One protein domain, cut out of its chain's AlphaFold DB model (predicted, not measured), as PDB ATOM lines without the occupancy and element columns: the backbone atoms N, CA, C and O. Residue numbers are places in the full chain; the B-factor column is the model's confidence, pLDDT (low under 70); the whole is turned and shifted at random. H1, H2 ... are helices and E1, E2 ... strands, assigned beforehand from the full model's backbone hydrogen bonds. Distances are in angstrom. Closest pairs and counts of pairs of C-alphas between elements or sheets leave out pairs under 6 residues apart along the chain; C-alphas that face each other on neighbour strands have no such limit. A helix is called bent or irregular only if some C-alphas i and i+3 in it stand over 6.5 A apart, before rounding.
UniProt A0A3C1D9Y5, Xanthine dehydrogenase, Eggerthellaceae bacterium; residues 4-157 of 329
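Overview. This is residues 4 to 157 of the 329 residues of the protein "Xanthine dehydrogenase" of Eggerthellaceae bacterium (UniProt A0A3C1D9Y5). A twisted four-stranded sheet forms the middle of three layers, helices on both its faces: H2 and H3 over one, H5 over the other. H1 packs on H3, and H4 sits where E1 ends and E4 begins. The printed part has 154 residues, mixed helices and strands, in the order H1 H2 H3 E1 H4 E2 E3 H5 E4; the antiparallel sheet runs E3 E2 E1 E4. The whole is compact, radius of gyration of the C-alphas 14.7 A, spanning 41 by 32 by 28 A.

Arrangement. Inner strand E1, residues 73 to 80, is antiparallel to edge strand E4, residues 150 to 156; N 77 and O 153, 2.8 A, are within hydrogen-bond range. Likewise antiparallel to E1 is E2, residues 109 to 114, with N 76 and O 111 at 2.8 A. E2 makes a hairpin with E3, residues 119 to 121, with N 112 and O 120 at 2.8 A. H3, residues 54 to 69, is on the sheet at a height of 8.6 A, along the strands; its closest C-alphas to E2 are Thr 59 and Phe 112, 5.6 A. H2, residues 42 to 51, on the same face, runs across the strands at 9.2 A. H5, residues 127 to 136, is on the opposite face; Val 136 and Ser 154 of E4 have the closest C-alphas, 6.4 A. H4, residues 83 to 88, only grazes the sheet. H1, residues 4 to 14, touches H3 at a shallow tilt of 25 degrees, opposite ways; the closest C-alphas, Leu 13 and Ala 54, are 5.3 A apart. Every O i to N i+4 pair is within hydrogen-bond range in H1, H4 and H5, against 5 of 6 in H2 and 9 of 12 in H3.

Along the chain. H1 begins at C-alpha 4 (72.864, 28.955, 96.901); E4 ends at C-alpha 156 (81.493, 33.027, 107.949). H3 measures 23.8 A, E1 22.7 A and E4 20.5 A; H3 is irregular, C-alphas 55 and 58 being 7.0 A apart.

Size, cuts and confidence. The C-alphas of Ala 15 and Glu 93 are farthest apart, 44.0 A. The printed part has no cut; the links H1 to H2, H4 to E2 and H5 to E4 are long. Residues 95 and 139 to 141 have pLDDT under 70.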
ATOM      1  N   ALA A   4      74.116  29.580  97.331       94.81
ATOM      2  CA  ALA A   4      72.864  28.955  96.901       94.81
ATOM      3  C   ALA A   4      71.809  28.933  98.021       94.81
ATOM      4  O   ALA A   4      70.624  29.178  97.778       94.81
ATOM      5  N   THR A   5      72.238  28.694  99.261       95.31
ATOM      6  CA  THR A   5      71.366  28.748 100.435       95.31
ATOM      7  C   THR A   5      70.824  30.156 100.654       95.31
ATOM      8  O   THR A   5      69.618  30.318 100.844       95.31
ATOM      9  N   ILE A   6      71.663  31.190 100.558       96.88
ATOM     10  CA  ILE A   6      71.220  32.582 100.738       96.88
ATOM     11  C   ILE A   6      70.229  32.997  99.636       96.88
ATOM     12  O   ILE A   6      69.197  33.602  99.931       96.88
ATOM     13  N   GLU A   7      70.486  32.631  98.377       97.75
ATOM     14  CA  GLU A   7      69.563  32.883  97.259       97.75
ATOM     15  C   GLU A   7      68.189  32.246  97.499       97.75
ATOM     16  O   GLU A   7      67.150  32.877  97.274       97.75
ATOM     17  N   LYS A   8      68.173  31.010  98.011       97.50
ATOM     18  CA  LYS A   8      66.941  30.304  98.367       97.50
ATOM     19  C   LYS A   8      66.202  30.989  99.516       97.50
ATOM     20  O   LYS A   8      64.989  31.162  99.414       97.50
ATOM     21  N   VAL A   9      66.913  31.427 100.560       97.62
ATOM     22  CA  VAL A   9      66.323  32.189 101.673       97.62
ATOM     23  C   VAL A   9      65.622  33.441 101.145       97.62
ATOM     24  O   VAL A   9      64.446  33.651 101.433       97.62
ATOM     25  N   ILE A  10      66.288  34.225 100.293       98.25
ATOM     26  CA  ILE A  10      65.693  35.423  99.680       98.25
ATOM     27  C   ILE A  10      64.448  35.069  98.857       98.25
ATOM     28  O   ILE A  10      63.436  35.768  98.934       98.25
ATOM     29  N   ALA A  11      64.498  33.994  98.065       98.12
ATOM     30  CA  ALA A  11      63.369  33.555  97.248       98.12
ATOM     31  C   ALA A  11      62.161  33.102  98.090       98.12
ATOM     32  O   ALA A  11      61.015  33.343  97.697       98.12
ATOM     33  N   ASP A  12      62.401  32.463  99.236       98.19
ATOM     34  CA  ASP A  12      61.356  32.074 100.184       98.19
ATOM     35  C   ASP A  12      60.724  33.300 100.850       98.19
ATOM     36  O   ASP A  12      59.498  33.438 100.805       98.19
ATOM     37  N   LEU A  13      61.531  34.252 101.331       98.12
ATOM     38  CA  LEU A  13      61.037  35.496 101.937       98.12
ATOM     39  C   LEU A  13      60.222  36.342 100.949       98.12
ATOM     40  O   LEU A  13      59.130  36.800 101.286       98.12
ATOM     41  N   LYS A  14      60.680  36.479  99.695       98.06
ATOM     42  CA  LYS A  14      59.936  37.180  98.625       98.06
ATOM     43  C   LYS A  14      58.575  36.542  98.335       98.06
ATOM     44  O   LYS A  14      57.662  37.224  97.878       98.06
ATOM     45  N   ALA A  15      58.436  35.245  98.594       97.56
ATOM     46  CA  ALA A  15      57.196  34.506  98.406       97.56
ATOM     47  C   ALA A  15      56.368  34.343  99.694       97.56
ATOM     48  O   ALA A  15      55.361  33.633  99.668       97.56
ATOM     49  N   GLY A  16      56.783  34.957 100.809       96.38
ATOM     50  CA  GLY A  16      56.116  34.825 102.107       96.38
ATOM     51  C   GLY A  16      56.189  33.414 102.701       96.38
ATOM     52  O   GLY A  16      55.291  33.016 103.440       96.38
ATOM     53  N   ARG A  17      57.213  32.630 102.341       97.38
ATOM     54  CA  ARG A  17      57.476  31.299 102.901       97.38
ATOM     55  C   ARG A  17      58.537  31.384 103.993       97.38
ATOM     56  O   ARG A  17      59.462  32.182 103.896       97.38
ATOM     57  N   VAL A  18      58.426  30.502 104.984       96.31
ATOM     58  CA  VAL A  18      59.478  30.291 105.986       96.31
ATOM     59  C   VAL A  18      60.702  29.684 105.288       96.31
ATOM     60  O   VAL A  18      60.559  28.613 104.687       96.31
ATOM     61  N   PRO A  19      61.882  30.324 105.348       95.75
ATOM     62  CA  PRO A  19      63.093  29.778 104.752       95.75
ATOM     63  C   PRO A  19      63.520  28.464 105.406       95.75
ATOM     64  O   PRO A  19      63.468  28.311 106.624       95.75
ATOM     65  N   ALA A  20      64.004  27.522 104.599       89.81
ATOM     66  CA  ALA A  20      64.638  26.309 105.105       89.81
ATOM     67  C   ALA A  20      66.150  26.531 105.251       89.81
ATOM     68  O   ALA A  20      66.865  26.521 104.248       89.81
ATOM     69  N   ILE A  21      66.620  26.714 106.489       92.25
ATOM     70  CA  ILE A  21      68.040  26.868 106.829       92.25
ATOM     71  C   ILE A  21      68.462  25.663 107.671       92.25
ATOM     72  O   ILE A  21      67.947  25.471 108.771       92.25
ATOM     73  N   GLY A  22      69.358  24.834 107.138       90.62
ATOM     74  CA  GLY A  22      69.876  23.663 107.840       90.62
ATOM     75  C   GLY A  22      71.120  23.969 108.675       90.62
ATOM     76  O   GLY A  22      71.824  24.958 108.456       90.62
ATOM     77  N   VAL A  23      71.394  23.109 109.656       91.12
ATOM     78  CA  VAL A  23      72.544  23.252 110.566       91.12
ATOM     79  C   VAL A  23      73.883  23.029 109.862       91.12
ATOM     80  O   VAL A  23      74.905  23.514 110.327       91.12
ATOM     81  N   GLU A  24      73.894  22.352 108.716       90.12
ATOM     82  CA  GLU A  24      75.060  22.217 107.842       90.12
ATOM     83  C   GLU A  24      75.510  23.564 107.257       90.12
ATOM     84  O   GLU A  24      76.701  23.798 107.061       90.12
ATOM     85  N   GLU A  25      74.569  24.485 107.044       90.44
ATOM     86  CA  GLU A  25      74.843  25.836 106.545       90.44
ATOM     87  C   GLU A  25      75.242  26.800 107.661       90.44
ATOM     88  O   GLU A  25      75.883  27.828 107.401       90.44
ATOM     89  N   VAL A  26      74.865  26.463 108.898       90.25
ATOM     90  CA  VAL A  26      75.142  27.229 110.115       90.25
ATOM     91  C   VAL A  26      75.629  26.289 111.233       90.25
ATOM     92  O   VAL A  26      74.906  26.061 112.207       90.25
ATOM     93  N   PRO A  27      76.871  25.761 111.144       88.50
ATOM     94  CA  PRO A  27      77.370  24.724 112.058       88.50
ATOM     95  C   PRO A  27      77.355  25.105 113.542       88.50
ATOM     96  O   PRO A  27      77.351  24.223 114.398       88.50
ATOM     97  N   ALA A  28      77.286  26.402 113.857       88.25
ATOM     98  CA  ALA A  28      77.107  26.914 115.214       88.25
ATOM     99  C   ALA A  28      75.819  26.413 115.906       88.25
ATOM    100  O   ALA A  28      75.755  26.422 117.129       88.25
ATOM    101  N   PHE A  29      74.822  25.952 115.142       92.00
ATOM    102  CA  PHE A  29      73.585  25.341 115.648       92.00
ATOM    103  C   PHE A  29      73.574  23.808 115.515       92.00
ATOM    104  O   PHE A  29      72.537  23.181 115.710       92.00
ATOM    105  N   SER A  30      74.694  23.185 115.138       91.81
ATOM    106  CA  SER A  30      74.794  21.724 115.063       91.81
ATOM    107  C   SER A  30      74.693  21.088 116.450       91.81
ATOM    108  O   SER A  30      75.078  21.689 117.449       91.81
ATOM    109  N   GLN A  31      74.234  19.835 116.512       90.94
ATOM    110  CA  GLN A  31      74.091  19.111 117.778       90.94
ATOM    111  C   GLN A  31      75.412  19.010 118.562       90.94
ATOM    112  O   GLN A  31      75.399  19.035 119.789       90.94
ATOM    113  N   GLU A  32      76.540  18.896 117.857       88.56
ATOM    114  CA  GLU A  32      77.873  18.890 118.462       88.56
ATOM    115  C   GLU A  32      78.245  20.273 119.009       88.56
ATOM    116  O   GLU A  32      78.670  20.379 120.157       88.56
ATOM    117  N   ALA A  33      78.025  21.338 118.230       85.50
ATOM    118  CA  ALA A  33      78.352  22.705 118.639       85.50
ATOM    119  C   ALA A  33      77.506  23.196 119.823       85.50
ATOM    120  O   ALA A  33      77.990  23.967 120.649       85.50
ATOM    121  N   THR A  34      76.254  22.748 119.918       88.94
ATOM    122  CA  THR A  34      75.336  23.141 120.993       88.94
ATOM    123  C   THR A  34      75.321  22.154 122.161       88.94
ATOM    124  O   THR A  34      74.499  22.283 123.069       88.94
ATOM    125  N   ALA A  35      76.189  21.138 122.158       89.38
ATOM    126  CA  ALA A  35      76.214  20.126 123.206       89.38
ATOM    127  C   ALA A  35      76.528  20.758 124.574       89.38
ATOM    128  O   ALA A  35      77.588  21.341 124.782       89.38
ATOM    129  N   GLY A  36      75.600  20.616 125.524       86.38
ATOM    130  CA  GLY A  36      75.732  21.187 126.868       86.38
ATOM    131  C   GLY A  36      75.355  22.667 126.982       86.38
ATOM    132  O   GLY A  36      75.479  23.215 128.072       86.38
ATOM    133  N   ASN A  37      74.875  23.302 125.905       86.06
ATOM    134  CA  ASN A  37      74.302  24.644 125.967       86.06
ATOM    135  C   ASN A  37      72.815  24.572 126.365       86.06
ATOM    136  O   ASN A  37      72.043  23.838 125.751       86.06
ATOM    137  N   GLU A  38      72.405  25.319 127.392       87.62
ATOM    138  CA  GLU A  38      71.018  25.308 127.888       87.62
ATOM    139  C   GLU A  38      70.059  26.174 127.055       87.62
ATOM    140  O   GLU A  38      68.840  26.013 127.159       87.62
ATOM    141  N   HIS A  39      70.578  27.095 126.239       88.62
ATOM    142  CA  HIS A  39      69.769  28.098 125.536       88.62
ATOM    143  C   HIS A  39      70.012  28.161 124.023       88.62
ATOM    144  O   HIS A  39      69.369  28.951 123.328       88.62
ATOM    145  N   LEU A  40      70.905  27.321 123.501       89.62
ATOM    146  CA  LEU A  40      71.169  27.171 122.077       89.62
ATOM    147  C   LEU A  40      70.968  25.712 121.677       89.62
ATOM    148  O   LEU A  40      71.529  24.812 122.294       89.62
ATOM    149  N   SER A  41      70.187  25.477 120.630       91.94
ATOM    150  CA  SER A  41      69.978  24.147 120.059       91.94
ATOM    151  C   SER A  41      69.712  24.239 118.550       91.94
ATOM    152  O   SER A  41      69.478  25.340 118.034       91.94
ATOM    153  N   PRO A  42      69.698  23.113 117.815       92.38
ATOM    154  CA  PRO A  42      69.265  23.099 116.417       92.38
ATOM    155  C   PRO A  42      67.882  23.738 116.200       92.38
ATOM    156  O   PRO A  42      67.645  24.401 115.190       92.38
ATOM    157  N   GLU A  43      66.967  23.595 117.162       91.81
ATOM    158  CA  GLU A  43      65.631  24.193 117.123       91.81
ATOM    159  C   GLU A  43      65.670  25.725 117.175       91.81
ATOM    160  O   GLU A  43      64.825  26.368 116.552       91.81
ATOM    161  N   SER A  44      66.666  26.328 117.833       92.81
ATOM    162  CA  SER A  44      66.838  27.786 117.861       92.81
ATOM    163  C   SER A  44      66.981  28.369 116.449       92.81
ATOM    164  O   SER A  44      66.413  29.423 116.161       92.81
ATOM    165  N   LEU A  45      67.676  27.670 115.541       93.69
ATOM    166  CA  LEU A  45      67.802  28.088 114.139       93.69
ATOM    167  C   LEU A  45      66.453  28.035 113.413       93.69
ATOM    168  O   LEU A  45      66.130  28.933 112.634       93.69
ATOM    169  N   ALA A  46      65.647  27.009 113.691       91.38
ATOM    170  CA  ALA A  46      64.316  26.870 113.112       91.38
ATOM    171  C   ALA A  46      63.355  27.964 113.609       91.38
ATOM    172  O   ALA A  46      62.566  28.482 112.820       91.38
ATOM    173  N   GLU A  47      63.427  28.345 114.888       92.19
ATOM    174  CA  GLU A  47      62.639  29.459 115.432       92.19
ATOM    175  C   GLU A  47      63.059  30.804 114.832       92.19
ATOM    176  O   GLU A  47      62.199  31.586 114.425       92.19
ATOM    177  N   ILE A  48      64.366  31.043 114.665       94.25
ATOM    178  CA  ILE A  48      64.847  32.222 113.934       94.25
ATOM    179  C   ILE A  48      64.290  32.225 112.512       94.25
ATOM    180  O   ILE A  48      63.719  33.229 112.093       94.25
ATOM    181  N   ALA A  49      64.397  31.115 111.778       94.38
ATOM    182  CA  ALA A  49      63.913  31.038 110.403       94.38
ATOM    183  C   ALA A  49      62.413  31.364 110.288       94.38
ATOM    184  O   ALA A  49      62.006  32.046 109.349       94.38
ATOM    185  N   LYS A  50      61.591  30.942 111.262       94.56
ATOM    186  CA  LYS A  50      60.157  31.285 111.333       94.56
ATOM    187  C   LYS A  50      59.896  32.765 111.614       94.56
ATOM    188  O   LYS A  50      58.838  33.256 111.233       94.56
ATOM    189  N   SER A  51      60.817  33.447 112.294       93.88
ATOM    190  CA  SER A  51      60.696  34.876 112.613       93.88
ATOM    191  C   SER A  51      61.056  35.799 111.444       93.88
ATOM    192  O   SER A  51      60.692  36.971 111.476       93.88
ATOM    193  N   LEU A  52      61.737  35.282 110.413       96.75
ATOM    194  CA  LEU A  52      62.169  36.076 109.264       96.75
ATOM    195  C   LEU A  52      60.994  36.524 108.390       96.75
ATOM    196  O   LEU A  52      60.047  35.780 108.128       96.75
ATOM    197  N   THR A  53      61.106  37.741 107.873       96.62
ATOM    198  CA  THR A  53      60.102  38.404 107.040       96.62
ATOM    199  C   THR A  53      60.733  39.010 105.785       96.62
ATOM    200  O   THR A  53      61.939  38.917 105.551       96.62
ATOM    201  N   ALA A  54      59.920  39.659 104.947       97.69
ATOM    202  CA  ALA A  54      60.426  40.394 103.791       97.69
ATOM    203  C   ALA A  54      61.386  41.538 104.179       97.69
ATOM    204  O   ALA A  54      62.247  41.897 103.376       97.69
ATOM    205  N   ASP A  55      61.292  42.064 105.404       97.81
ATOM    206  CA  ASP A  55      62.164  43.137 105.888       97.81
ATOM    207  C   ASP A  55      63.605  42.652 106.137       97.81
ATOM    208  O   ASP A  55      64.526  43.464 106.186       97.81
ATOM    209  N   ASP A  56      63.835  41.334 106.229       98.25
ATOM    210  CA  ASP A  56      65.165  40.727 106.388       98.25
ATOM    211  C   ASP A  56      65.896  40.505 105.056       98.25
ATOM    212  O   ASP A  56      67.096  40.223 105.040       98.25
ATOM    213  N   ILE A  57      65.211  40.659 103.917       98.56
ATOM    214  CA  ILE A  57      65.798  40.475 102.580       98.56
ATOM    215  C   ILE A  57      67.074  41.317 102.371       98.56
ATOM    216  O   ILE A  57      68.059  40.746 101.895       98.56
ATOM    217  N   PRO A  58      67.134  42.615 102.743       98.62
ATOM    218  CA  PRO A  58      68.340  43.426 102.564       98.62
ATOM    219  C   PRO A  58      69.579  42.862 103.273       98.62
ATOM    220  O   PRO A  58      70.689  42.988 102.753       98.62
ATOM    221  N   THR A  59      69.402  42.201 104.421       98.50
ATOM    222  CA  THR A  59      70.485  41.529 105.156       98.50
ATOM    223  C   THR A  59      71.116  40.427 104.307       98.50
ATOM    224  O   THR A  59      72.337  40.372 104.144       98.50
ATOM    225  N   PHE A  60      70.285  39.575 103.708       98.38
ATOM    226  CA  PHE A  60      70.741  38.474 102.860       98.38
ATOM    227  C   PHE A  60      71.256  38.957 101.494       98.38
ATOM    228  O   PHE A  60      72.233  38.417 100.981       98.38
ATOM    229  N   GLU A  61      70.665  40.005 100.913       98.50
ATOM    230  CA  GLU A  61      71.162  40.609  99.668       98.50
ATOM    231  C   GLU A  61      72.548  41.246  99.868       98.50
ATOM    232  O   GLU A  61      73.420  41.116  99.003       98.50
ATOM    233  N   ARG A  62      72.803  41.871 101.028       98.25
ATOM    234  CA  ARG A  62      74.148  42.345 101.388       98.25
ATOM    235  C   ARG A  62      75.142  41.192 101.531       98.25
ATOM    236  O   ARG A  62      76.279  41.332 101.079       98.25
ATOM    237  N   ALA A  63      74.715  40.082 102.130       97.56
ATOM    238  CA  ALA A  63      75.527  38.880 102.292       97.56
ATOM    239  C   ALA A  63      75.900  38.233 100.950       97.56
ATOM    240  O   ALA A  63      77.059  37.877 100.759       97.56
ATOM    241  N   LEU A  64      74.969  38.149  99.990       97.31
ATOM    242  CA  LEU A  64      75.284  37.693  98.628       97.31
ATOM    243  C   LEU A  64      76.332  38.576  97.965       97.31
ATOM    244  O   LEU A  64      77.295  38.073  97.393       97.31
ATOM    245  N   ARG A  65      76.155  39.895  98.075       97.19
ATOM    246  CA  ARG A  65      77.108  40.847  97.515       97.19
ATOM    247  C   ARG A  65      78.498  40.685  98.137       97.19
ATOM    248  O   ARG A  65      79.475  40.694  97.407       97.19
ATOM    249  N   ALA A  66      78.574  40.459  99.450       95.56
ATOM    250  CA  ALA A  66      79.835  40.213 100.147       95.56
ATOM    251  C   ALA A  66      80.568  38.970  99.617       95.56
ATOM    252  O   ALA A  66      81.774  39.021  99.402       95.56
ATOM    253  N   ILE A  67      79.842  37.876  99.358       94.62
ATOM    254  CA  ILE A  67      80.418  36.665  98.752       94.62
ATOM    255  C   ILE A  67      80.989  36.981  97.365       94.62
ATOM    256  O   ILE A  67      82.117  36.601  97.067       94.62
ATOM    257  N   ASP A  68      80.230  37.700  96.534       93.69
ATOM    258  CA  ASP A  68      80.649  38.052  95.169       93.69
ATOM    259  C   ASP A  68      81.839  39.029  95.143       93.69
ATOM    260  O   ASP A  68      82.659  38.985  94.226       93.69
ATOM    261  N   GLU A  69      81.947  39.894  96.152       92.25
ATOM    262  CA  GLU A  69      83.047  40.847  96.339       92.25
ATOM    263  C   GLU A  69      84.287  40.209  96.995       92.25
ATOM    264  O   GLU A  69      85.370  40.794  96.946       92.25
ATOM    265  N   GLY A  70      84.160  39.009  97.574       88.00
ATOM    266  CA  GLY A  70      85.219  38.372  98.361       88.00
ATOM    267  C   GLY A  70      85.451  39.037  99.724       88.00
ATOM    268  O   GLY A  70      86.548  38.941 100.277       88.00
ATOM    269  N   ASP A  71      84.434  39.717 100.261       89.88
ATOM    270  CA  ASP A  71      84.475  40.377 101.565       89.88
ATOM    271  C   ASP A  71      84.663  39.353 102.693       89.88
ATOM    272  O   ASP A  71      84.074  38.266 102.721       89.88
ATOM    273  N   LEU A  72      85.398  39.759 103.727       90.44
ATOM    274  CA  LEU A  72      85.395  39.047 104.999       90.44
ATOM    275  C   LEU A  72      84.118  39.394 105.751       90.44
ATOM    276  O   LEU A  72      84.044  40.401 106.457       90.44
ATOM    277  N   ALA A  73      83.107  38.554 105.567       93.81
ATOM    278  CA  ALA A  73      81.777  38.788 106.091       93.81
ATOM    279  C   ALA A  73      81.175  37.580 106.808       93.81
ATOM    280  O   ALA A  73      81.603  36.435 106.646       93.81
ATOM    281  N   TRP A  74      80.151  37.872 107.606       95.19
ATOM    282  CA  TRP A  74      79.410  36.924 108.418       95.19
ATOM    283  C   TRP A  74      77.911  37.202 108.331       95.19
ATOM    284  O   TRP A  74      77.480  38.356 108.271       95.19
ATOM    285  N   ILE A  75      77.122  36.133 108.419       96.06
ATOM    286  CA  ILE A  75      75.747  36.221 108.916       96.06
ATOM    287  C   ILE A  75      75.793  35.904 110.408       96.06
ATOM    288  O   ILE A  75      76.348  34.882 110.819       96.06
ATOM    289  N   GLY A  76      75.220  36.788 111.214       95.56
ATOM    290  CA  GLY A  76      75.071  36.609 112.645       95.56
ATOM    291  C   GLY A  76      73.615  36.438 113.062       95.56
ATOM    292  O   GLY A  76      72.686  36.864 112.376       95.56
ATOM    293  N   PHE A  77      73.439  35.806 114.215       95.06
ATOM    294  CA  PHE A  77      72.163  35.386 114.768       95.06
ATOM    295  C   PHE A  77      72.087  35.828 116.229       95.06
ATOM    296  O   PHE A  77      72.939  35.451 117.032       95.06
ATOM    297  N   LYS A  78      71.064  36.613 116.567       95.06
ATOM    298  CA  LYS A  78      70.641  36.919 117.936       95.06
ATOM    299  C   LYS A  78      69.546  35.922 118.303       95.06
ATOM    300  O   LYS A  78      68.458  35.976 117.733       95.06
ATOM    301  N   VAL A  79      69.837  35.016 119.225       94.75
ATOM    302  CA  VAL A  79      68.872  34.087 119.824       94.75
ATOM    303  C   VAL A  79      68.422  34.697 121.143       94.75
ATOM    304  O   VAL A  79      69.261  35.091 121.948       94.75
ATOM    305  N   VAL A  80      67.114  34.782 121.379       94.50
ATOM    306  CA  VAL A  80      66.571  35.320 122.632       94.50
ATOM    307  C   VAL A  80      65.791  34.230 123.354       94.50
ATOM    308  O   VAL A  80      64.844  33.680 122.796       94.50
ATOM    309  N   TYR A  81      66.203  33.920 124.583       94.06
ATOM    310  CA  TYR A  81      65.562  32.922 125.446       94.06
ATOM    311  C   TYR A  81      64.798  33.555 126.621       94.06
ATOM    312  O   TYR A  81      63.871  32.939 127.142       94.06
ATOM    313  N   ASP A  82      65.133  34.792 127.003       95.56
ATOM    314  CA  ASP A  82      64.354  35.614 127.936       95.56
ATOM    315  C   ASP A  82      64.341  37.079 127.451       95.56
ATOM    316  O   ASP A  82      65.293  37.828 127.693       95.56
ATOM    317  N   PRO A  83      63.267  37.511 126.758       95.25
ATOM    318  CA  PRO A  83      63.139  38.873 126.242       95.25
ATOM    319  C   PRO A  83      63.227  39.959 127.316       95.25
ATOM    320  O   PRO A  83      63.821  41.014 127.085       95.25
ATOM    321  N   GLN A  84      62.653  39.718 128.501       94.69
ATOM    322  CA  GLN A  84      62.635  40.717 129.569       94.69
ATOM    323  C   GLN A  84      64.033  40.894 130.152       94.69
ATOM    324  O   GLN A  84      64.479  42.030 130.315       94.69
ATOM    325  N   ALA A  85      64.741  39.790 130.403       93.31
ATOM    326  CA  ALA A  85      66.133  39.837 130.837       93.31
ATOM    327  C   ALA A  85      67.025  40.508 129.781       93.31
ATOM    328  O   ALA A  85      67.787  41.413 130.119       93.31
ATOM    329  N   ALA A  86      66.859  40.159 128.501       93.31
ATOM    330  CA  ALA A  86      67.630  40.733 127.398       93.31
ATOM    331  C   ALA A  86      67.491  42.263 127.310       93.31
ATOM    332  O   ALA A  86      68.481  42.977 127.129       93.31
ATOM    333  N   MET A  87      66.272  42.791 127.455       93.50
ATOM    334  CA  MET A  87      66.009  44.236 127.419       93.50
ATOM    335  C   MET A  87      66.429  44.951 128.713       93.50
ATOM    336  O   MET A  87      66.851  46.108 128.670       93.50
ATOM    337  N   ALA A  88      66.331  44.275 129.860       90.88
ATOM    338  CA  ALA A  88      66.699  44.821 131.164       90.88
ATOM    339  C   ALA A  88      68.209  44.748 131.458       90.88
ATOM    340  O   ALA A  88      68.661  45.338 132.441       90.88
ATOM    341  N   ASN A  89      68.999  44.051 130.634       84.00
ATOM    342  CA  ASN A  89      70.432  43.874 130.851       84.00
ATOM    343  C   ASN A  89      71.222  45.171 130.602       84.00
ATOM    344  O   ASN A  89      71.789  45.396 129.528       84.00
ATOM    345  N   VAL A  90      71.268  46.023 131.629       80.94
ATOM    346  CA  VAL A  90      71.932  47.337 131.610       80.94
ATOM    347  C   VAL A  90      73.117  47.440 132.581       80.94
ATOM    348  O   VAL A  90      74.026  48.237 132.358       80.94
ATOM    349  N   ASP A  91      73.188  46.594 133.610       70.81
ATOM    350  CA  ASP A  91      74.225  46.648 134.652       70.81
ATOM    351  C   ASP A  91      75.186  45.453 134.571       70.81
ATOM    352  O   ASP A  91      75.142  44.540 135.389       70.81
ATOM    353  N   ASN A  92      76.078  45.451 133.577       70.31
ATOM    354  CA  ASN A  92      77.195  44.500 133.523       70.31
ATOM    355  C   ASN A  92      78.529  45.233 133.334       70.31
ATOM    356  O   ASN A  92      78.595  46.306 132.729       70.31
ATOM    357  N   GLU A  93      79.610  44.669 133.872       71.75
ATOM    358  CA  GLU A  93      80.928  45.321 133.905       71.75
ATOM    359  C   GLU A  93      81.500  45.621 132.511       71.75
ATOM    360  O   GLU A  93      82.245  46.586 132.342       71.75
ATOM    361  N   VAL A  94      81.112  44.842 131.498       70.00
ATOM    362  CA  VAL A  94      81.648  44.935 130.132       70.00
ATOM    363  C   VAL A  94      81.032  46.102 129.355       70.00
ATOM    364  O   VAL A  94      81.713  46.760 128.560       70.00
ATOM    365  N   THR A  95      79.749  46.392 129.582       67.38
ATOM    366  CA  THR A  95      78.962  47.265 128.694       67.38
ATOM    367  C   THR A  95      78.305  48.464 129.348       67.38
ATOM    368  O   THR A  95      77.614  49.202 128.649       67.38
ATOM    369  N   LYS A  96      78.606  48.768 130.617       70.25
ATOM    370  CA  LYS A  96      78.218  50.040 131.272       70.25
ATOM    371  C   LYS A  96      78.450  51.286 130.408       70.25
ATOM    372  O   LYS A  96      77.708  52.253 130.499       70.25
ATOM    373  N   LYS A  97      79.473  51.267 129.547       79.94
ATOM    374  CA  LYS A  97      79.797  52.368 128.626       79.94
ATOM    375  C   LYS A  97      78.938  52.436 127.352       79.94
ATOM    376  O   LYS A  97      79.023  53.431 126.643       79.94
ATOM    377  N   TYR A  98      78.151  51.407 127.038       81.25
ATOM    378  CA  TYR A  98      77.308  51.324 125.835       81.25
ATOM    379  C   TYR A  98      75.844  51.697 126.118       81.25
ATOM    380  O   TYR A  98      74.934  51.227 125.443       81.25
ATOM    381  N   GLY A  99      75.630  52.573 127.102       75.50
ATOM    382  CA  GLY A  99      74.335  53.166 127.414       75.50
ATOM    383  C   GLY A  99      73.471  52.348 128.370       75.50
ATOM    384  O   GLY A  99      73.844  51.263 128.827       75.50
ATOM    385  N   ASP A 100      72.290  52.905 128.634       84.94
ATOM    386  CA  ASP A 100      71.345  52.460 129.665       84.94
ATOM    387  C   ASP A 100      70.183  51.628 129.090       84.94
ATOM    388  O   ASP A 100      69.116  51.534 129.691       84.94
ATOM    389  N   VAL A 101      70.371  51.055 127.896       86.56
ATOM    390  CA  VAL A 101      69.386  50.219 127.192       86.56
ATOM    391  C   VAL A 101      70.014  48.857 126.901       86.56
ATOM    392  O   VAL A 101      71.151  48.813 126.427       86.56
ATOM    393  N   GLY A 102      69.289  47.771 127.198       90.06
ATOM    394  CA  GLY A 102      69.656  46.390 126.861       90.06
ATOM    395  C   GLY A 102      69.521  46.082 125.363       90.06
ATOM    396  O   GLY A 102      69.783  46.937 124.515       90.06
ATOM    397  N   SER A 103      69.105  44.861 125.020       92.69
ATOM    398  CA  SER A 103      68.655  44.521 123.656       92.69
ATOM    399  C   SER A 103      67.508  45.446 123.231       92.69
ATOM    400  O   SER A 103      66.665  45.791 124.061       92.69
ATOM    401  N   ALA A 104      67.475  45.863 121.961       93.00
ATOM    402  CA  ALA A 104      66.516  46.863 121.475       93.00
ATOM    403  C   ALA A 104      65.044  46.465 121.671       93.00
ATOM    404  O   ALA A 104      64.219  47.296 122.052       93.00
ATOM    405  N   ASP A 105      64.722  45.203 121.397       91.69
ATOM    406  CA  ASP A 105      63.349  44.706 121.273       91.69
ATOM    407  C   ASP A 105      63.107  43.350 121.950       91.69
ATOM    408  O   ASP A 105      61.964  42.918 122.040       91.69
ATOM    409  N   GLY A 106      64.156  42.685 122.453       91.44
ATOM    410  CA  GLY A 106      64.018  41.365 123.079       91.44
ATOM    411  C   GLY A 106      63.581  40.262 122.105       91.44
ATOM    412  O   GLY A 106      63.133  39.210 122.545       91.44
ATOM    413  N   ASP A 107      63.725  40.470 120.797       94.50
ATOM    414  CA  ASP A 107      63.309  39.509 119.775       94.50
ATOM    415  C   ASP A 107      64.516  38.924 119.028       94.50
ATOM    416  O   ASP A 107      65.523  39.617 118.874       94.50
ATOM    417  N   PRO A 108      64.433  37.704 118.470       94.56
ATOM    418  CA  PRO A 108      65.486  37.152 117.622       94.56
ATOM    419  C   PRO A 108      65.785  38.021 116.395       94.56
ATOM    420  O   PRO A 108      64.896  38.656 115.837       94.56
ATOM    421  N   LEU A 109      67.038  38.059 115.947       95.44
ATOM    422  CA  LEU A 109      67.448  38.911 114.826       95.44
ATOM    423  C   LEU A 109      68.530  38.232 113.993       95.44
ATOM    424  O   LEU A 109      69.470  37.662 114.543       95.44
ATOM    425  N   VAL A 110      68.433  38.354 112.672       97.00
ATOM    426  CA  VAL A 110      69.533  38.034 111.761       97.00
ATOM    427  C   VAL A 110      70.154  39.329 111.272       97.00
ATOM    428  O   VAL A 110      69.455  40.285 110.935       97.00
ATOM    429  N   PHE A 111      71.480  39.364 111.239       97.75
ATOM    430  CA  PHE A 111      72.227  40.522 110.775       97.75
ATOM    431  C   PHE A 111      73.404  40.099 109.903       97.75
ATOM    432  O   PHE A 111      73.946  39.000 110.021       97.75
ATOM    433  N   PHE A 112      73.812  41.005 109.034       97.75
ATOM    434  CA  PHE A 112      75.056  40.944 108.290       97.75
ATOM    435  C   PHE A 112      76.098  41.778 109.027       97.75
ATOM    436  O   PHE A 112      75.775  42.849 109.542       97.75
ATOM    437  N   CYS A 113      77.345  41.319 109.031       96.44
ATOM    438  CA  CYS A 113      78.487  42.122 109.454       96.44
ATOM    439  C   CYS A 113      79.700  41.793 108.582       96.44
ATOM    440  O   CYS A 113      79.938  40.619 108.297       96.44
ATOM    441  N   ASN A 114      80.495  42.794 108.209       93.12
ATOM    442  CA  ASN A 114      81.808  42.583 107.593       93.12
ATOM    443  C   ASN A 114      82.958  43.095 108.470       93.12
ATOM    444  O   ASN A 114      82.781  43.678 109.545       93.12
ATOM    445  N   ASP A 115      84.178  42.856 108.012       87.56
ATOM    446  CA  ASP A 115      85.406  43.289 108.664       87.56
ATOM    447  C   ASP A 115      85.518  44.820 108.783       87.56
ATOM    448  O   ASP A 115      85.999  45.316 109.809       87.56
ATOM    449  N   ALA A 116      84.965  45.563 107.816       87.00
ATOM    450  CA  ALA A 116      84.801  47.019 107.848       87.00
ATOM    451  C   ALA A 116      83.771  47.518 108.885       87.00
ATOM    452  O   ALA A 116      83.618  48.728 109.072       87.00
ATOM    453  N   LYS A 117      83.111  46.605 109.609       89.31
ATOM    454  CA  LYS A 117      82.102  46.880 110.645       89.31
ATOM    455  C   LYS A 117      80.837  47.550 110.111       89.31
ATOM    456  O   LYS A 117      80.123  48.197 110.882       89.31
ATOM    457  N   GLU A 118      80.550  47.362 108.825       94.56
ATOM    458  CA  GLU A 118      79.219  47.573 108.262       94.56
ATOM    459  C   GLU A 118      78.274  46.537 108.871       94.56
ATOM    460  O   GLU A 118      78.604  45.354 108.902       94.56
ATOM    461  N   ILE A 119      77.115  46.981 109.353       97.38
ATOM    462  CA  ILE A 119      76.065  46.107 109.871       97.38
ATOM    463  C   ILE A 119      74.781  46.403 109.109       97.38
ATOM    464  O   ILE A 119      74.414  47.566 108.949       97.38
ATOM    465  N   VAL A 120      74.100  45.346 108.669       98.12
ATOM    466  CA  VAL A 120      72.764  45.429 108.065       98.12
ATOM    467  C   VAL A 120      71.839  44.488 108.822       98.12
ATOM    468  O   VAL A 120      72.163  43.316 109.005       98.12
ATOM    469  N   ALA A 121      70.704  45.010 109.273       97.88
ATOM    470  CA  ALA A 121      69.651  44.263 109.944       97.88
ATOM    471  C   ALA A 121      68.288  44.874 109.580       97.88
ATOM    472  O   ALA A 121      68.212  46.049 109.221       97.88
ATOM    473  N   SER A 122      67.217  44.087 109.684       97.00
ATOM    474  CA  SER A 122      65.841  44.522 109.386       97.00
ATOM    475  C   SER A 122      65.281  45.527 110.395       97.00
ATOM    476  O   SER A 122      64.318  46.237 110.108       97.00
ATOM    477  N   ARG A 123      65.878  45.589 111.588       95.38
ATOM    478  CA  ARG A 123      65.432  46.409 112.715       95.38
ATOM    479  C   ARG A 123      66.608  47.160 113.324       95.38
ATOM    480  O   ARG A 123      67.737  46.672 113.283       95.38
ATOM    481  N   GLU A 124      66.325  48.332 113.889       95.06
ATOM    482  CA  GLU A 124      67.333  49.202 114.506       95.06
ATOM    483  C   GLU A 124      67.911  48.539 115.773       95.06
ATOM    484  O   GLU A 124      67.171  48.348 116.744       95.06
ATOM    485  N   PRO A 125      69.208  48.187 115.804       94.75
ATOM    486  CA  PRO A 125      69.815  47.571 116.979       94.75
ATOM    487  C   PRO A 125      70.146  48.615 118.054       94.75
ATOM    488  O   PRO A 125      70.444  49.773 117.755       94.75
ATOM    489  N   SER A 126      70.181  48.207 119.322       93.75
ATOM    490  CA  SER A 126      70.670  49.080 120.393       93.75
ATOM    491  C   SER A 126      72.194  49.245 120.318       93.75
ATOM    492  O   SER A 126      72.902  48.492 119.646       93.75
ATOM    493  N   ALA A 127      72.753  50.196 121.073       91.75
ATOM    494  CA  ALA A 127      74.208  50.333 121.186       91.75
ATOM    495  C   ALA A 127      74.889  49.051 121.721       91.75
ATOM    496  O   ALA A 127      76.040  48.777 121.370       91.75
ATOM    497  N   ARG A 128      74.179  48.251 122.530       89.31
ATOM    498  CA  ARG A 128      74.664  46.958 123.034       89.31
ATOM    499  C   ARG A 128      74.565  45.860 121.992       89.31
ATOM    500  O   ARG A 128      75.535  45.122 121.829       89.31
ATOM    501  N   ASP A 129      73.464  45.810 121.244       93.06
ATOM    502  CA  ASP A 129      73.339  44.900 120.106       93.06
ATOM    503  C   ASP A 129      74.473  45.155 119.104       93.06
ATOM    504  O   ASP A 129      75.195  44.232 118.748       93.06
ATOM    505  N   LEU A 130      74.731  46.416 118.735       93.31
ATOM    506  CA  LEU A 130      75.828  46.780 117.829       93.31
ATOM    507  C   LEU A 130      77.206  46.371 118.360       93.31
ATOM    508  O   LEU A 130      78.082  45.991 117.581       93.31
ATOM    509  N   PHE A 131      77.436  46.485 119.670       90.44
ATOM    510  CA  PHE A 131      78.674  46.012 120.283       90.44
ATOM    511  C   PHE A 131      78.812  44.492 120.130       90.44
ATOM    512  O   PHE A 131      79.862  44.031 119.683       90.44
ATOM    513  N   GLN A 132      77.752  43.735 120.411       90.25
ATOM    514  CA  GLN A 132      77.753  42.276 120.306       90.25
ATOM    515  C   GLN A 132      77.834  41.746 118.894       90.25
ATOM    516  O   GLN A 132      78.640  40.860 118.624       90.25
ATOM    517  N   MET A 133      77.092  42.346 117.972       93.94
ATOM    518  CA  MET A 133      77.170  42.034 116.551       93.94
ATOM    519  C   MET A 133      78.613  42.127 116.043       93.94
ATOM    520  O   MET A 133      79.046  41.290 115.255       93.94
ATOM    521  N   LYS A 134      79.393  43.104 116.532       91.75
ATOM    522  CA  LYS A 134      80.814  43.271 116.186       91.75
ATOM    523  C   LYS A 134      81.751  42.304 116.898       91.75
ATOM    524  O   LYS A 134      82.861  42.128 116.399       91.75
ATOM    525  N   ASP A 135      81.369  41.780 118.060       89.00
ATOM    526  CA  ASP A 135      82.200  40.906 118.897       89.00
ATOM    527  C   ASP A 135      82.028  39.439 118.483       89.00
ATOM    528  O   ASP A 135      83.020  38.771 118.197       89.00
ATOM    529  N   VAL A 136      80.781  38.991 118.286       90.44
ATOM    530  CA  VAL A 136      80.468  37.639 117.794       90.44
ATOM    531  C   VAL A 136      80.992  37.397 116.375       90.44
ATOM    532  O   VAL A 136      81.244  36.264 115.991       90.44
ATOM    533  N   THR A 137      81.234  38.456 115.598       89.31
ATOM    534  CA  THR A 137      81.813  38.375 114.243       89.31
ATOM    535  C   THR A 137      83.330  38.613 114.219       89.31
ATOM    536  O   THR A 137      83.902  39.022 113.208       89.31
ATOM    537  N   ARG A 138      84.026  38.361 115.338       78.06
ATOM    538  CA  ARG A 138      85.497  38.288 115.398       78.06
ATOM    539  C   ARG A 138      85.948  36.831 115.369       78.06
ATOM    540  O   ARG A 138      85.868  36.139 116.375       78.06
ATOM    541  N   GLY A 139      86.484  36.376 114.235       66.69
ATOM    542  CA  GLY A 139      86.944  34.985 114.103       66.69
ATOM    543  C   GLY A 139      85.792  33.973 114.220       66.69
ATOM    544  O   GLY A 139      84.645  34.344 113.972       66.69
ATOM    545  N   PRO A 140      86.063  32.694 114.540       57.44
ATOM    546  CA  PRO A 140      85.013  31.722 114.832       57.44
ATOM    547  C   PRO A 140      84.372  32.063 116.188       57.44
ATOM    548  O   PRO A 140      84.791  31.537 117.207       57.44
ATOM    549  N   SER A 141      83.409  32.993 116.180       68.75
ATOM    550  CA  SER A 141      82.542  33.435 117.287       68.75
ATOM    551  C   SER A 141      83.224  33.707 118.640       68.75
ATOM    552  O   SER A 141      83.581  32.794 119.379       68.75
ATOM    553  N   MET A 142      83.339  34.984 119.020       76.56
ATOM    554  CA  MET A 142      83.773  35.381 120.364       76.56
ATOM    555  C   MET A 142      82.599  35.877 121.207       76.56
ATOM    556  O   MET A 142      81.760  36.635 120.731       76.56
ATOM    557  N   HIS A 143      82.625  35.531 122.499       80.75
ATOM    558  CA  HIS A 143      81.769  36.128 123.526       80.75
ATOM    559  C   HIS A 143      80.250  35.966 123.319       80.75
ATOM    560  O   HIS A 143      79.468  36.886 123.539       80.75
ATOM    561  N   ASN A 144      79.838  34.757 122.963       83.44
ATOM    562  CA  ASN A 144      78.470  34.422 122.566       83.44
ATOM    563  C   ASN A 144      77.409  34.622 123.671       83.44
ATOM    564  O   ASN A 144      76.231  34.767 123.358       83.44
ATOM    565  N   GLU A 145      77.817  34.639 124.944       83.94
ATOM    566  CA  GLU A 145      76.936  34.599 126.127       83.94
ATOM    567  C   GLU A 145      77.249  35.727 127.126       83.94
ATOM    568  O   GLU A 145      77.234  35.546 128.339       83.94
ATOM    569  N   GLN A 146      77.600  36.915 126.632       78.62
ATOM    570  CA  GLN A 146      77.931  38.047 127.507       78.62
ATOM    571  C   GLN A 146      76.713  38.672 128.225       78.62
ATOM    572  O   GLN A 146      76.916  39.446 129.164       78.62
ATOM    573  N   PHE A 147      75.475  38.382 127.798       82.81
ATOM    574  CA  PHE A 147      74.260  39.004 128.343       82.81
ATOM    575  C   PHE A 147      73.189  37.971 128.655       82.81
ATOM    576  O   PHE A 147      72.817  37.170 127.803       82.81
ATOM    577  N   ASP A 148      72.619  38.091 129.848       88.62
ATOM    578  CA  ASP A 148      71.398  37.403 130.238       88.62
ATOM    579  C   ASP A 148      70.272  37.633 129.223       88.62
ATOM    580  O   ASP A 148      70.070  38.740 128.714       88.62
ATOM    581  N   GLY A 149      69.517  36.570 128.973       90.94
ATOM    582  CA  GLY A 149      68.349  36.549 128.103       90.94
ATOM    583  C   GLY A 149      68.635  36.299 126.628       90.94
ATOM    584  O   GLY A 149      67.685  36.060 125.882       90.94
ATOM    585  N   LEU A 150      69.897  36.306 126.187       92.31
ATOM    586  CA  LEU A 150      70.245  36.096 124.782       92.31
ATOM    587  C   LEU A 150      71.559  35.329 124.567       92.31
ATOM    588  O   LEU A 150      72.431  35.294 125.429       92.31
ATOM    589  N   ILE A 151      71.689  34.708 123.395       93.00
ATOM    590  CA  ILE A 151      72.918  34.084 122.886       93.00
ATOM    591  C   ILE A 151      73.155  34.580 121.464       93.00
ATOM    592  O   ILE A 151      72.215  34.734 120.682       93.00
ATOM    593  N   TRP A 152      74.416  34.805 121.111       92.94
ATOM    594  CA  TRP A 152      74.815  35.166 119.756       92.94
ATOM    595  C   TRP A 152      75.552  34.020 119.068       92.94
ATOM    596  O   TRP A 152      76.382  33.342 119.666       92.94
ATOM    597  N   ALA A 153      75.298  33.851 117.777       92.44
ATOM    598  CA  ALA A 153      76.064  32.961 116.916       92.44
ATOM    599  C   ALA A 153      76.424  33.678 115.615       92.44
ATOM    600  O   ALA A 153      75.760  34.634 115.213       92.44
ATOM    601  N   SER A 154      77.461  33.213 114.925       93.00
ATOM    602  CA  SER A 154      77.775  33.681 113.579       93.00
ATOM    603  C   SER A 154      78.295  32.554 112.700       93.00
ATOM    604  O   SER A 154      78.794  31.537 113.190       93.00
ATOM    605  N   VAL A 155      78.168  32.739 111.390       91.94
ATOM    606  CA  VAL A 155      78.759  31.864 110.382       91.94
ATOM    607  C   VAL A 155      79.516  32.708 109.357       91.94
ATOM    608  O   VAL A 155      78.974  33.716 108.891       91.94
ATOM    609  N   PRO A 156      80.760  32.338 109.003       92.12
ATOM    610  CA  PRO A 156      81.493  33.027 107.949       92.12
ATOM    611  C   PRO A 156      80.831  32.813 106.581       92.12
ATOM    612  O   PRO A 156      80.195  31.785 106.322       92.12
ATOM    613  N   LEU A 157      81.010  33.805 105.710       92.50
ATOM    614  CA  LEU A 157      80.585  33.807 104.305       92.50
ATOM    615  C   LEU A 157      81.760  33.632 103.331       92.50
ATOM    616  O   LEU A 157      81.610  33.843 102.135       92.50
TER     617      LEU A 157